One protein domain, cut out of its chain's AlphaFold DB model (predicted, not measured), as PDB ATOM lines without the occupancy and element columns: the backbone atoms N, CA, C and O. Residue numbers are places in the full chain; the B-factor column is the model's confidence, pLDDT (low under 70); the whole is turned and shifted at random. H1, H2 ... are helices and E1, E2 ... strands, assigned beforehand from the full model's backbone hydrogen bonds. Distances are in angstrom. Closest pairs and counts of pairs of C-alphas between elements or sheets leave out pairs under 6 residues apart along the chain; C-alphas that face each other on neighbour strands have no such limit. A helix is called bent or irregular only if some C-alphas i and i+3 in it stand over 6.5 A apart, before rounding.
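AT A GLANCE: This is residues 155 to 261 of the 261 residues of an uncharacterized protein of Planctomycetaceae bacterium SCGC AG-212-F19 (UniProt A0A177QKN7). A kinked helix, H2, lies in the middle of a rounded body; H4 packs across it and the short H3 packs on H4. H1 runs past H2 at a steep angle, with the short strand E1 beside H1, and the unnamed residues 155 to 175 form a looping tail before H1. The printed part has 107 residues, with four named helices and one named strand in the order H1, E1, H2, H3, H4. The class is mostly helix, though under half of the residues are in named elements. The whole is compact, with a radius of gyration of the C-alphas of 13.5 A and spans of 36 by 29 by 25 A.

HOW THE PARTS SIT: H2, residues 213 to 230, has a kink of 91 degrees near residue 220 and is irregular, with C-alphas 219 and 222 8.3 A apart. H4, residues 247 to 255, touches H2 about perpendicular at 84 degrees; their closest C-alphas, of Asp 213 and Pro 247, are 4.3 A apart. H3, residues 235 to 239, touches H4, closest at the C-alphas of Glu 239 and Arg 249, 4.1 A. H1, residues 176 to 191, only just touches H2, with 3 pairs of C-alphas within 8 A, through its residues 176 to 180 alone; the closest are Leu 176 and Ala 223, 7.3 A. E1, residues 199 to 201, pairs with no named strand but is paired antiparallel with residues 206 to 207. Every O i to N i+4 pair is within hydrogen-bond range in H1 and H3, against 11 of 14 in H2 and 3 of 5 in H4.

IN THESE COORDINATES: H2 is 20.4 A long, H1 22.7 A, H4 13.2 A, H3 6.0 A and E1 5.6 A. H1 begins at C-alpha 176 (37.497, 24.402, -11.254), and H4 ends at C-alpha 255 (21.170, 8.982, -12.447).

THE WHOLE: The two C-alphas farthest apart, of Gly 156 and Leu 258, are 37.5 A apart. The printed part has no cut, and the link from E1 to H2 is long. Confidence is low, under 70, at residues 155 to 170 and 203 to 204.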
ATOM      1  N   PRO A 155      38.693  34.906 -11.244       52.44
ATOM      2  CA  PRO A 155      40.002  34.707 -10.628       52.44
ATOM      3  C   PRO A 155      39.942  35.036  -9.129       52.44
ATOM      4  O   PRO A 155      39.576  36.146  -8.751       52.44
ATOM      5  N   GLY A 156      40.258  34.061  -8.272       45.34
ATOM      6  CA  GLY A 156      40.172  34.199  -6.810       45.34
ATOM      7  C   GLY A 156      38.906  33.624  -6.165       45.34
ATOM      8  O   GLY A 156      38.873  33.486  -4.944       45.34
ATOM      9  N   PHE A 157      37.903  33.194  -6.941       46.00
ATOM     10  CA  PHE A 157      36.818  32.346  -6.438       46.00
ATOM     11  C   PHE A 157      37.283  30.886  -6.409       46.00
ATOM     12  O   PHE A 157      36.871  30.046  -7.201       46.00
ATOM     13  N   THR A 158      38.166  30.583  -5.460       41.50
ATOM     14  CA  THR A 158      38.482  29.209  -5.041       41.50
ATOM     15  C   THR A 158      37.326  28.568  -4.271       41.50
ATOM     16  O   THR A 158      37.354  27.388  -3.955       41.50
ATOM     17  N   THR A 159      36.279  29.316  -3.943       40.19
ATOM     18  CA  THR A 159      35.334  28.936  -2.901       40.19
ATOM     19  C   THR A 159      33.996  28.492  -3.466       40.19
ATOM     20  O   THR A 159      32.959  29.115  -3.259       40.19
ATOM     21  N   VAL A 160      33.985  27.294  -4.047       44.28
ATOM     22  CA  VAL A 160      32.977  26.355  -3.556       44.28
ATOM     23  C   VAL A 160      33.694  25.540  -2.491       44.28
ATOM     24  O   VAL A 160      34.420  24.603  -2.804       44.28
ATOM     25  N   SER A 161      33.539  25.932  -1.224       45.56
ATOM     26  CA  SER A 161      34.193  25.295  -0.065       45.56
ATOM     27  C   SER A 161      33.994  23.773  -0.005       45.56
ATOM     28  O   SER A 161      34.762  23.073   0.643       45.56
ATOM     29  N   ARG A 162      32.993  23.254  -0.728       46.34
ATOM     30  CA  ARG A 162      32.715  21.824  -0.903       46.34
ATOM     31  C   ARG A 162      33.689  21.071  -1.829       46.34
ATOM     32  O   ARG A 162      33.601  19.851  -1.880       46.34
ATOM     33  N   PHE A 163      34.573  21.751  -2.570       49.41
ATOM     34  CA  PHE A 163      35.468  21.123  -3.566       49.41
ATOM     35  C   PHE A 163      36.963  21.354  -3.348       49.41
ATOM     36  O   PHE A 163      37.773  20.763  -4.060       49.41
ATOM     37  N   THR A 164      37.345  22.197  -2.392       45.53
ATOM     38  CA  THR A 164      38.746  22.576  -2.193       45.53
ATOM     39  C   THR A 164      39.306  22.014  -0.899       45.53
ATOM     40  O   THR A 164      38.751  22.254   0.173       45.53
ATOM     41  N   GLY A 165      40.449  21.333  -0.994       44.22
ATOM     42  CA  GLY A 165      41.333  21.138   0.154       44.22
ATOM     43  C   GLY A 165      42.003  22.460   0.573       44.22
ATOM     44  O   GLY A 165      41.777  23.501  -0.058       44.22
ATOM     45  N   PRO A 166      42.844  22.452   1.623       38.19
ATOM     46  CA  PRO A 166      43.596  23.635   2.041       38.19
ATOM     47  C   PRO A 166      44.355  24.252   0.850       38.19
ATOM     48  O   PRO A 166      45.135  23.568   0.194       38.19
ATOM     49  N   GLY A 167      44.101  25.531   0.550       42.72
ATOM     50  CA  GLY A 167      44.758  26.271  -0.539       42.72
ATOM     51  C   GLY A 167      43.950  26.460  -1.831       42.72
ATOM     52  O   GLY A 167      44.470  27.055  -2.769       42.72
ATOM     53  N   GLY A 168      42.696  26.000  -1.910       51.41
ATOM     54  CA  GLY A 168      41.845  26.257  -3.086       51.41
ATOM     55  C   GLY A 168      42.087  25.322  -4.280       51.41
ATOM     56  O   GLY A 168      41.470  25.489  -5.328       51.41
ATOM     57  N   ILE A 169      42.966  24.331  -4.110       55.19
ATOM     58  CA  ILE A 169      43.307  23.319  -5.113       55.19
ATOM     59  C   ILE A 169      42.200  22.260  -5.147       55.19
ATOM     60  O   ILE A 169      41.845  21.680  -4.116       55.19
ATOM     61  N   VAL A 170      41.697  21.965  -6.344       64.56
ATOM     62  CA  VAL A 170      40.795  20.836  -6.586       64.56
ATOM     63  C   VAL A 170      41.656  19.661  -7.034       64.56
ATOM     64  O   VAL A 170      41.952  19.542  -8.211       64.56
ATOM     65  N   ASN A 171      42.118  18.810  -6.109       71.62
ATOM     66  CA  ASN A 171      42.782  17.528  -6.420       71.62
ATOM     67  C   ASN A 171      43.848  17.579  -7.550       71.62
ATOM     68  O   ASN A 171      43.805  16.783  -8.483       71.62
ATOM     69  N   GLY A 172      44.805  18.514  -7.485       75.00
ATOM     70  CA  GLY A 172      45.856  18.669  -8.509       75.00
ATOM     71  C   GLY A 172      45.520  19.636  -9.654       75.00
ATOM     72  O   GLY A 172      46.302  19.766 -10.600       75.00
ATOM     73  N   PHE A 173      44.394  20.345  -9.550       80.31
ATOM     74  CA  PHE A 173      44.003  21.463 -10.408       80.31
ATOM     75  C   PHE A 173      44.001  22.770  -9.610       80.31
ATOM     76  O   PHE A 173      43.524  22.783  -8.472       80.31
ATOM     77  N   PRO A 174      44.504  23.882 -10.176       75.12
ATOM     78  CA  PRO A 174      44.579  25.148  -9.452       75.12
ATOM     79  C   PRO A 174      43.196  25.762  -9.190       75.12
ATOM     80  O   PRO A 174      43.066  26.570  -8.277       75.12
ATOM     81  N   ASN A 175      42.173  25.397  -9.970       79.94
ATOM     82  CA  ASN A 175      40.780  25.802  -9.785       79.94
ATOM     83  C   ASN A 175      39.832  24.878 -10.589       79.94
ATOM     84  O   ASN A 175      40.275  23.948 -11.267       79.94
ATOM     85  N   LEU A 176      38.522  25.139 -10.505       83.62
ATOM     86  CA  LEU A 176      37.497  24.402 -11.254       83.62
ATOM     87  C   LEU A 176      37.564  24.623 -12.772       83.62
ATOM     88  O   LEU A 176      37.292  23.683 -13.513       83.62
ATOM     89  N   GLU A 177      37.927  25.822 -13.233       86.00
ATOM     90  CA  GLU A 177      38.053  26.117 -14.670       86.00
ATOM     91  C   GLU A 177      39.072  25.178 -15.313       86.00
ATOM     92  O   GLU A 177      38.746  24.481 -16.268       86.00
ATOM     93  N   GLU A 178      40.251  25.033 -14.708       86.56
ATOM     94  CA  GLU A 178      41.280  24.121 -15.211       86.56
ATOM     95  C   GLU A 178      40.860  22.653 -15.160       86.56
ATOM     96  O   GLU A 178      41.170  21.891 -16.077       86.56
ATOM     97  N   LEU A 179      40.136  22.233 -14.115       89.75
ATOM     98  CA  LEU A 179      39.585  20.877 -14.054       89.75
ATOM     99  C   LEU A 179      38.645  20.618 -15.239       89.75
ATOM    100  O   LEU A 179      38.708  19.554 -15.862       89.75
ATOM    101  N   PHE A 180      37.764  21.569 -15.553       92.31
ATOM    102  CA  PHE A 180      36.833  21.414 -16.664       92.31
ATOM    103  C   PHE A 180      37.547  21.443 -18.011       92.31
ATOM    104  O   PHE A 180      37.279  20.572 -18.838       92.31
ATOM    105  N   SER A 181      38.480  22.370 -18.220       92.06
ATOM    106  CA  SER A 181      39.270  22.451 -19.452       92.06
ATOM    107  C   SER A 181      40.076  21.177 -19.692       92.06
ATOM    108  O   SER A 181      40.006  20.610 -20.781       92.06
ATOM    109  N   VAL A 182      40.734  20.631 -18.661       92.06
ATOM    110  CA  VAL A 182      41.450  19.348 -18.770       92.06
ATOM    111  C   VAL A 182      40.501  18.165 -18.983       92.06
ATOM    112  O   VAL A 182      40.831  17.249 -19.730       92.06
ATOM    113  N   THR A 183      39.304  18.174 -18.390       94.81
ATOM    114  CA  THR A 183      38.315  17.111 -18.642       94.81
ATOM    115  C   THR A 183      37.895  17.086 -20.117       94.81
ATOM    116  O   THR A 183      37.891  16.020 -20.732       94.81
ATOM    117  N   PHE A 184      37.595  18.249 -20.703       95.75
ATOM    118  CA  PHE A 184      37.241  18.373 -22.123       95.75
ATOM    119  C   PHE A 184      38.386  17.980 -23.046       95.75
ATOM    120  O   PHE A 184      38.190  17.262 -24.025       95.75
ATOM    121  N   GLU A 185      39.590  18.417 -22.707       94.00
ATOM    122  CA  GLU A 185      40.803  18.054 -23.416       94.00
ATOM    123  C   GLU A 185      41.043  16.540 -23.408       94.00
ATOM    124  O   GLU A 185      41.325  15.961 -24.454       94.00
ATOM    125  N   ASN A 186      40.871  15.869 -22.265       94.94
ATOM    126  CA  ASN A 186      41.003  14.415 -22.178       94.94
ATOM    127  C   ASN A 186      39.958  13.695 -23.042       94.94
ATOM    128  O   ASN A 186      40.306  12.763 -23.765       94.94
ATOM    129  N   MET A 187      38.699  14.151 -23.029       96.81
ATOM    130  CA  MET A 187      37.659  13.613 -23.915       96.81
ATOM    131  C   MET A 187      38.045  13.786 -25.393       96.81
ATOM    132  O   MET A 187      37.952  12.840 -26.177       96.81
ATOM    133  N   PHE A 188      38.529  14.973 -25.770       96.06
ATOM    134  CA  PHE A 188      38.992  15.279 -27.123       96.06
ATOM    135  C   PHE A 188      40.162  14.380 -27.553       96.06
ATOM    136  O   PHE A 188      40.110  13.766 -28.621       96.06
ATOM    137  N   LEU A 189      41.188  14.241 -26.708       93.44
ATOM    138  CA  LEU A 189      42.347  13.379 -26.958       93.44
ATOM    139  C   LEU A 189      41.958  11.904 -27.039       93.44
ATOM    140  O   LEU A 189      42.467  11.183 -27.899       93.44
ATOM    141  N   SER A 190      41.035  11.446 -26.193       95.12
ATOM    142  CA  SER A 190      40.518  10.083 -26.283       95.12
ATOM    143  C   SER A 190      39.786   9.847 -27.602       95.12
ATOM    144  O   SER A 190      39.952   8.775 -28.179       95.12
ATOM    145  N   ALA A 191      39.022  10.824 -28.096       95.50
ATOM    146  CA  ALA A 191      38.359  10.742 -29.396       95.50
ATOM    147  C   ALA A 191      39.347  10.728 -30.578       95.50
ATOM    148  O   ALA A 191      39.035  10.170 -31.626       95.50
ATOM    149  N   LEU A 192      40.556  11.271 -30.401       92.88
ATOM    150  CA  LEU A 192      41.659  11.152 -31.364       92.88
ATOM    151  C   LEU A 192      42.445   9.834 -31.244       92.88
ATOM    152  O   LEU A 192      43.438   9.655 -31.948       92.88
ATOM    153  N   GLY A 193      42.070   8.934 -30.329       91.00
ATOM    154  CA  GLY A 193      42.851   7.727 -30.051       91.00
ATOM    155  C   GLY A 193      44.213   8.031 -29.420       91.00
ATOM    156  O   GLY A 193      45.166   7.286 -29.629       91.00
ATOM    157  N   GLN A 194      44.320   9.125 -28.651       90.12
ATOM    158  CA  GLN A 194      45.550   9.555 -27.971       90.12
ATOM    159  C   GLN A 194      45.453   9.477 -26.430       90.12
ATOM    160  O   GLN A 194      45.788  10.451 -25.746       90.12
ATOM    161  N   PRO A 195      45.021   8.347 -25.834       86.25
ATOM    162  CA  PRO A 195      44.838   8.237 -24.386       86.25
ATOM    163  C   PRO A 195      46.133   8.456 -23.583       86.25
ATOM    164  O   PRO A 195      46.087   8.936 -22.454       86.25
ATOM    165  N   GLN A 196      47.297   8.174 -24.173       83.44
ATOM    166  CA  GLN A 196      48.618   8.380 -23.570       83.44
ATOM    167  C   GLN A 196      48.953   9.854 -23.291       83.44
ATOM    168  O   GLN A 196      49.895  10.134 -22.556       83.44
ATOM    169  N   ARG A 197      48.202  10.794 -23.882       85.31
ATOM    170  CA  ARG A 197      48.383  12.244 -23.698       85.31
ATOM    171  C   ARG A 197      47.391  12.854 -22.707       85.31
ATOM    172  O   ARG A 197      47.499  14.042 -22.408       85.31
ATOM    173  N   MET A 198      46.434  12.067 -22.213       89.88
ATOM    174  CA  MET A 198      45.458  12.532 -21.231       89.88
ATOM    175  C   MET A 198      46.127  12.824 -19.887       89.88
ATOM    176  O   MET A 198      47.048  12.118 -19.469       89.88
ATOM    177  N   ARG A 199      45.636  13.848 -19.190       87.75
ATOM    178  CA  ARG A 199      46.246  14.393 -17.974       87.75
ATOM    179  C   ARG A 199      45.395  14.126 -16.739       87.75
ATOM    180  O   ARG A 199      44.177  14.281 -16.763       87.75
ATOM    181  N   ASN A 200      46.058  13.765 -15.646       84.44
ATOM    182  CA  ASN A 200      45.461  13.627 -14.322       84.44
ATOM    183  C   ASN A 200      45.490  14.933 -13.515       84.44
ATOM    184  O   ASN A 200      44.639  15.150 -12.663       84.44
ATOM    185  N   THR A 201      46.489  15.781 -13.753       79.00
ATOM    186  CA  THR A 201      46.722  17.025 -13.004       79.00
ATOM    187  C   THR A 201      47.165  18.142 -13.937       79.00
ATOM    188  O   THR A 201      47.707  17.890 -15.017       79.00
ATOM    189  N   TYR A 202      46.958  19.385 -13.503       71.00
ATOM    190  CA  TYR A 202      47.335  20.568 -14.274       71.00
ATOM    191  C   TYR A 202      48.817  20.925 -14.111       71.00
ATOM    192  O   TYR A 202      49.503  21.160 -15.103       71.00
ATOM    193  N   ASN A 203      49.330  20.947 -12.873       67.19
ATOM    194  CA  ASN A 203      50.728  21.278 -12.591       67.19
ATOM    195  C   ASN A 203      51.235  20.601 -11.291       67.19
ATOM    196  O   ASN A 203      50.656  20.861 -10.234       67.19
ATOM    197  N   PRO A 204      52.297  19.766 -11.336       66.94
ATOM    198  CA  PRO A 204      52.950  19.270 -12.550       66.94
ATOM    199  C   PRO A 204      51.962  18.479 -13.414       66.94
ATOM    200  O   PRO A 204      51.016  17.889 -12.896       66.94
ATOM    201  N   ILE A 205      52.159  18.484 -14.733       71.50
ATOM    202  CA  ILE A 205      51.364  17.655 -15.645       71.50
ATOM    203  C   ILE A 205      51.719  16.192 -15.375       71.50
ATOM    204  O   ILE A 205      52.863  15.789 -15.576       71.50
ATOM    205  N   THR A 206      50.742  15.405 -14.927       78.56
ATOM    206  CA  THR A 206      50.889  13.952 -14.770       78.56
ATOM    207  C   THR A 206      49.934  13.227 -15.716       78.56
ATOM    208  O   THR A 206      48.817  13.713 -15.915       78.56
ATOM    209  N   PRO A 207      50.331  12.095 -16.328       82.19
ATOM    210  CA  PRO A 207      49.431  11.329 -17.183       82.19
ATOM    211  C   PRO A 207      48.244  10.755 -16.400       82.19
ATOM    212  O   PRO A 207      48.342  10.494 -15.200       82.19
ATOM    213  N   LEU A 208      47.128  10.503 -17.091       83.94
ATOM    214  CA  LEU A 208      45.918   9.916 -16.502       83.94
ATOM    215  C   LEU A 208      46.131   8.491 -15.942       83.94
ATOM    216  O   LEU A 208      45.369   8.054 -15.082       83.94
ATOM    217  N   ASN A 209      47.183   7.788 -16.388       75.81
ATOM    218  CA  ASN A 209      47.632   6.487 -15.870       75.81
ATOM    219  C   ASN A 209      46.504   5.442 -15.744       75.81
ATOM    220  O   ASN A 209      46.283   4.882 -14.674       75.81
ATOM    221  N   ASN A 210      45.788   5.171 -16.842       72.62
ATOM    222  CA  ASN A 210      44.700   4.181 -16.923       72.62
ATOM    223  C   ASN A 210      43.497   4.430 -15.994       72.62
ATOM    224  O   ASN A 210      42.669   3.534 -15.824       72.62
ATOM    225  N   ARG A 211      43.355   5.624 -15.405       82.69
ATOM    226  CA  ARG A 211      42.160   5.953 -14.624       82.69
ATOM    227  C   ARG A 211      40.913   5.921 -15.514       82.69
ATOM    228  O   ARG A 211      40.858   6.592 -16.547       82.69
ATOM    229  N   SER A 212      39.900   5.170 -15.087       90.81
ATOM    230  CA  SER A 212      38.640   5.061 -15.823       90.81
ATOM    231  C   SER A 212      37.798   6.340 -15.722       90.81
ATOM    232  O   SER A 212      37.940   7.123 -14.778       90.81
ATOM    233  N   ASP A 213      36.859   6.520 -16.655       92.88
ATOM    234  CA  ASP A 213      35.821   7.560 -16.596       92.88
ATOM    235  C   ASP A 213      35.107   7.557 -15.237       92.88
ATOM    236  O   ASP A 213      34.798   8.609 -14.678       92.88
ATOM    237  N   ARG A 214      34.852   6.353 -14.697       91.94
ATOM    238  CA  ARG A 214      34.150   6.154 -13.427       91.94
ATOM    239  C   ARG A 214      34.981   6.643 -12.253       91.94
ATOM    240  O   ARG A 214      34.440   7.334 -11.400       91.94
ATOM    241  N   ASP A 215      36.266   6.313 -12.205       90.38
ATOM    242  CA  ASP A 215      37.145   6.748 -11.114       90.38
ATOM    243  C   ASP A 215      37.313   8.269 -11.119       90.38
ATOM    244  O   ASP A 215      37.278   8.909 -10.067       90.38
ATOM    245  N   TRP A 216      37.427   8.865 -12.310       91.69
ATOM    246  CA  TRP A 216      37.436  10.316 -12.460       91.69
ATOM    247  C   TRP A 216      36.136  10.941 -11.963       91.69
ATOM    248  O   TRP A 216      36.163  11.886 -11.175       91.69
ATOM    249  N   TYR A 217      34.992  10.393 -12.379       92.25
ATOM    250  CA  TYR A 217      33.693  10.872 -11.928       92.25
ATOM    251  C   TYR A 217      33.491  10.666 -10.425       92.25
ATOM    252  O   TYR A 217      32.964  11.536  -9.749       92.25
ATOM    253  N   LYS A 218      33.966   9.568  -9.841       88.62
ATOM    254  CA  LYS A 218      33.918   9.365  -8.390       88.62
ATOM    255  C   LYS A 218      34.707  10.443  -7.646       88.62
ATOM    256  O   LYS A 218      34.261  10.932  -6.613       88.62
ATOM    257  N   GLN A 219      35.862  10.830  -8.179       87.62
ATOM    258  CA  GLN A 219      36.726  11.828  -7.555       87.62
ATOM    259  C   GLN A 219      36.257  13.276  -7.777       87.62
ATOM    260  O   GLN A 219      36.447  14.122  -6.902       87.62
ATOM    261  N   HIS A 220      35.673  13.578  -8.939       88.06
ATOM    262  CA  HIS A 220      35.371  14.944  -9.382       88.06
ATOM    263  C   HIS A 220      33.888  15.181  -9.705       88.06
ATOM    264  O   HIS A 220      33.525  16.263 -10.163       88.06
ATOM    265  N   GLY A 221      33.019  14.199  -9.474       88.19
ATOM    266  CA  GLY A 221      31.644  14.156  -9.979       88.19
ATOM    267  C   GLY A 221      30.820  15.354  -9.559       88.19
ATOM    268  O   GLY A 221      30.208  15.990 -10.400       88.19
ATOM    269  N   ALA A 222      30.919  15.770  -8.301       85.81
ATOM    270  CA  ALA A 222      30.169  16.924  -7.833       85.81
ATOM    271  C   ALA A 222      30.641  18.260  -8.462       85.81
ATOM    272  O   ALA A 222      29.841  19.182  -8.602       85.81
ATOM    273  N   ALA A 223      31.903  18.372  -8.900       86.56
ATOM    274  CA  ALA A 223      32.346  19.497  -9.727       86.56
ATOM    275  C   ALA A 223      31.814  19.370 -11.164       86.56
ATOM    276  O   ALA A 223      31.334  20.349 -11.734       86.56
ATOM    277  N   LEU A 224      31.855  18.166 -11.741       90.94
ATOM    278  CA  LEU A 224      31.307  17.895 -13.074       90.94
ATOM    279  C   LEU A 224      29.788  18.103 -13.138       90.94
ATOM    280  O   LEU A 224      29.289  18.558 -14.163       90.94
ATOM    281  N   ASP A 225      29.065  17.858 -12.048       88.94
ATOM    282  CA  ASP A 225      27.639  18.156 -11.916       88.94
ATOM    283  C   ASP A 225      27.370  19.656 -12.034       88.94
ATOM    284  O   ASP A 225      26.458  20.050 -12.755       88.94
ATOM    285  N   VAL A 226      28.211  20.504 -11.425       88.19
ATOM    286  CA  VAL A 226      28.121  21.966 -11.601       88.19
ATOM    287  C   VAL A 226      28.298  22.346 -13.063       88.19
ATOM    288  O   VAL A 226      27.532  23.154 -13.584       88.19
ATOM    289  N   TRP A 227      29.283  21.753 -13.741       91.44
ATOM    290  CA  TRP A 227      29.474  21.999 -15.165       91.44
ATOM    291  C   TRP A 227      28.244  21.560 -15.973       91.44
ATOM    292  O   TRP A 227      27.760  22.315 -16.814       91.44
ATOM    293  N   CYS A 228      27.689  20.382 -15.680       93.50
ATOM    294  CA  CYS A 228      26.502  19.876 -16.363       93.50
ATOM    295  C   CYS A 228      25.263  20.750 -16.119       93.50
ATOM    296  O   CYS A 228      24.453  20.944 -17.023       93.50
ATOM    297  N   ASP A 229      25.120  21.314 -14.922       90.56
ATOM    298  CA  ASP A 229      24.049  22.256 -14.602       90.56
ATOM    299  C   ASP A 229      24.223  23.613 -15.294       90.56
ATOM    300  O   ASP A 229      23.239  24.219 -15.725       90.56
ATOM    301  N   ASP A 230      25.459  24.088 -15.446       89.50
ATOM    302  CA  ASP A 230      25.758  25.312 -16.189       89.50
ATOM    303  C   ASP A 230      25.487  25.172 -17.694       89.50
ATOM    304  O   ASP A 230      25.146  26.164 -18.346       89.50
ATOM    305  N   PHE A 231      25.628  23.956 -18.227       93.62
ATOM    306  CA  PHE A 231      25.579  23.635 -19.653       93.62
ATOM    307  C   PHE A 231      24.559  22.534 -19.973       93.62
ATOM    308  O   PHE A 231      24.826  21.635 -20.772       93.62
ATOM    309  N   ARG A 232      23.356  22.624 -19.391       94.38
ATOM    310  CA  ARG A 232      22.271  21.639 -19.588       94.38
ATOM    311  C   ARG A 232      21.904  21.401 -21.052       94.38
ATOM    312  O   ARG A 232      21.453  20.314 -21.392       94.38
ATOM    313  N   ASP A 233      22.094  22.396 -21.918       94.62
ATOM    314  CA  ASP A 233      21.882  22.274 -23.364       94.62
ATOM    315  C   ASP A 233      22.944  21.403 -24.061       94.62
ATOM    316  O   ASP A 233      22.678  20.823 -25.114       94.62
ATOM    317  N   LEU A 234      24.143  21.297 -23.483       95.94
ATOM    318  CA  LEU A 234      25.263  20.525 -24.026       95.94
ATOM    319  C   LEU A 234      25.391  19.147 -23.382       95.94
ATOM    320  O   LEU A 234      25.806  18.205 -24.056       95.94
ATOM    321  N   THR A 235      25.026  19.016 -22.105       96.19
ATOM    322  CA  THR A 235      25.186  17.780 -21.331       96.19
ATOM    323  C   THR A 235      24.633  16.546 -22.045       96.19
ATOM    324  O   THR A 235      25.409  15.611 -22.221       96.19
ATOM    325  N   PRO A 236      23.395  16.522 -22.584       96.44
ATOM    326  CA  PRO A 236      22.890  15.340 -23.286       96.44
ATOM    327  C   PRO A 236      23.714  14.963 -24.524       96.44
ATOM    328  O   PRO A 236      23.870  13.779 -24.825       96.44
ATOM    329  N   ARG A 237      24.265  15.956 -25.242       97.06
ATOM    330  CA  ARG A 237      25.126  15.716 -26.413       97.06
ATOM    331  C   ARG A 237      26.437  15.061 -25.995       97.06
ATOM    332  O   ARG A 237      26.889  14.149 -26.673       97.06
ATOM    333  N   LEU A 238      27.022  15.508 -24.882       96.56
ATOM    334  CA  LEU A 238      28.265  14.956 -24.339       96.56
ATOM    335  C   LEU A 238      28.048  13.576 -23.715       96.56
ATOM    336  O   LEU A 238      28.825  12.668 -23.981       96.56
ATOM    337  N   GLU A 239      26.981  13.381 -22.938       95.69
ATOM    338  CA  GLU A 239      26.610  12.079 -22.363       95.69
ATOM    339  C   GLU A 239      26.364  11.021 -23.452       95.69
ATOM    340  O   GLU A 239      26.659   9.845 -23.248       95.69
ATOM    341  N   GLY A 240      25.853  11.439 -24.616       95.12
ATOM    342  CA  GLY A 240      25.586  10.578 -25.769       95.12
ATOM    343  C   GLY A 240      26.818  10.146 -26.568       95.12
ATOM    344  O   GLY A 240      26.667   9.388 -27.524       95.12
ATOM    345  N   ILE A 241      28.027  10.601 -26.217       95.31
ATOM    346  CA  ILE A 241      29.246  10.181 -26.914       95.31
ATOM    347  C   ILE A 241      29.724   8.830 -26.373       95.31
ATOM    348  O   ILE A 241      30.063   8.700 -25.191       95.31
ATOM    349  N   PHE A 242      29.812   7.836 -27.257       93.56
ATOM    350  CA  PHE A 242      30.291   6.480 -26.969       93.56
ATOM    351  C   PHE A 242      31.681   6.219 -27.562       93.56
ATOM    352  O   PHE A 242      32.141   6.949 -28.434       93.56
ATOM    353  N   GLY A 243      32.361   5.177 -27.077       93.44
ATOM    354  CA  GLY A 243      33.655   4.734 -27.622       93.44
ATOM    355  C   GLY A 243      34.876   5.559 -27.195       93.44
ATOM    356  O   GLY A 243      35.981   5.259 -27.632       93.44
ATOM    357  N   ILE A 244      34.695   6.559 -26.329       95.62
ATOM    358  CA  ILE A 244      35.771   7.402 -25.789       95.62
ATOM    359  C   ILE A 244      35.719   7.452 -24.256       95.62
ATOM    360  O   ILE A 244      34.674   7.150 -23.657       95.62
ATOM    361  N   TRP A 245      36.826   7.896 -23.656       96.44
ATOM    362  CA  TRP A 245      36.916   8.304 -22.258       96.44
ATOM    363  C   TRP A 245      36.024   9.530 -22.021       96.44
ATOM    364  O   TRP A 245      36.241  10.587 -22.617       96.44
ATOM    365  N   ASN A 246      34.970   9.373 -21.221       96.56
ATOM    366  CA  ASN A 246      33.925  10.370 -21.008       96.56
ATOM    367  C   ASN A 246      33.306  10.266 -19.596       96.56
ATOM    368  O   ASN A 246      32.303   9.568 -19.402       96.56
ATOM    369  N   PRO A 247      33.841  10.995 -18.600       95.50
ATOM    370  CA  PRO A 247      33.296  10.994 -17.244       95.50
ATOM    371  C   PRO A 247      31.912  11.644 -17.153       95.50
ATOM    372  O   PRO A 247      31.147  11.299 -16.259       95.50
ATOM    373  N   ILE A 248      31.535  12.529 -18.084       95.94
ATOM    374  CA  ILE A 248      30.197  13.140 -18.098       95.94
ATOM    375  C   ILE A 248      29.126  12.070 -18.358       95.94
ATOM    376  O   ILE A 248      28.080  12.085 -17.722       95.94
ATOM    377  N   ARG A 249      29.398  11.065 -19.200       95.31
ATOM    378  CA  ARG A 249      28.481   9.927 -19.412       95.31
ATOM    379  C   ARG A 249      28.226   9.124 -18.132       95.31
ATOM    380  O   ARG A 249      27.122   8.615 -17.948       95.31
ATOM    381  N   VAL A 250      29.210   9.025 -17.234       93.00
ATOM    382  CA  VAL A 250      29.060   8.291 -15.964       93.00
ATOM    383  C   VAL A 250      27.976   8.920 -15.093       93.00
ATOM    384  O   VAL A 250      27.214   8.182 -14.476       93.00
ATOM    385  N   ARG A 251      27.834  10.253 -15.115       91.12
ATOM    386  CA  ARG A 251      26.733  10.970 -14.458       91.12
ATOM    387  C   ARG A 251      25.375  10.388 -14.824       91.12
ATOM    388  O   ARG A 251      24.614  10.011 -13.940       91.12
ATOM    389  N   ARG A 252      25.088  10.276 -16.123       90.19
ATOM    390  CA  ARG A 252      23.831   9.703 -16.614       90.19
ATOM    391  C   ARG A 252      23.646   8.269 -16.137       90.19
ATOM    392  O   ARG A 252      22.578   7.929 -15.653       90.19
ATOM    393  N   MET A 253      24.697   7.451 -16.200       89.94
ATOM    394  CA  MET A 253      24.631   6.066 -15.723       89.94
ATOM    395  C   MET A 253      24.315   5.978 -14.222       89.94
ATOM    396  O   MET A 253      23.637   5.046 -13.801       89.94
ATOM    397  N   VAL A 254      24.783   6.937 -13.420       87.56
ATOM    398  CA  VAL A 254      24.458   7.032 -11.988       87.56
ATOM    399  C   VAL A 254      23.007   7.460 -11.788       87.56
ATOM    400  O   VAL A 254      22.292   6.833 -11.011       87.56
ATOM    401  N   LEU A 255      22.554   8.492 -12.511       85.81
ATOM    402  CA  LEU A 255      21.170   8.982 -12.447       85.81
ATOM    403  C   LEU A 255      20.152   7.923 -12.893       85.81
ATOM    404  O   LEU A 255      19.084   7.820 -12.298       85.81
ATOM    405  N   ASP A 256      20.511   7.106 -13.882       90.00
ATOM    406  CA  ASP A 256      19.693   6.003 -14.394       90.00
ATOM    407  C   ASP A 256      19.772   4.741 -13.502       90.00
ATOM    408  O   ASP A 256      19.147   3.725 -13.805       90.00
ATOM    409  N   GLY A 257      20.558   4.761 -12.415       85.31
ATOM    410  CA  GLY A 257      20.735   3.618 -11.508       85.31
ATOM    411  C   GLY A 257      21.529   2.446 -12.103       85.31
ATOM    412  O   GLY A 257      21.538   1.354 -11.541       85.31
ATOM    413  N   LEU A 258      22.211   2.658 -13.233       81.56
ATOM    414  CA  LEU A 258      23.033   1.652 -13.915       81.56
ATOM    415  C   LEU A 258      24.405   1.468 -13.249       81.56
ATOM    416  O   LEU A 258      25.097   0.480 -13.497       81.56
ATOM    417  N   VAL A 259      24.828   2.441 -12.437       82.38
ATOM    418  CA  VAL A 259      26.130   2.471 -11.767       82.38
ATOM    419  C   VAL A 259      25.998   3.027 -10.350       82.38
ATOM    420  O   VAL A 259      25.470   4.116 -10.158       82.38
ATOM    421  N   THR A 260      26.586   2.325  -9.378       80.25
ATOM    422  CA  THR A 260      26.836   2.829  -8.016       80.25
ATOM    423  C   THR A 260      28.298   3.278  -7.898       80.25
ATOM    424  O   THR A 260      29.189   2.574  -8.390       80.25
ATOM    425  N   LEU A 261      28.549   4.447  -7.292       79.75
ATOM    426  CA  LEU A 261      29.889   5.047  -7.122       79.75
ATOM    427  C   LEU A 261      30.533   4.697  -5.781       79.75
ATOM    428  O   LEU A 261      29.809   4.645  -4.768       79.75
TER     429      LEU A 261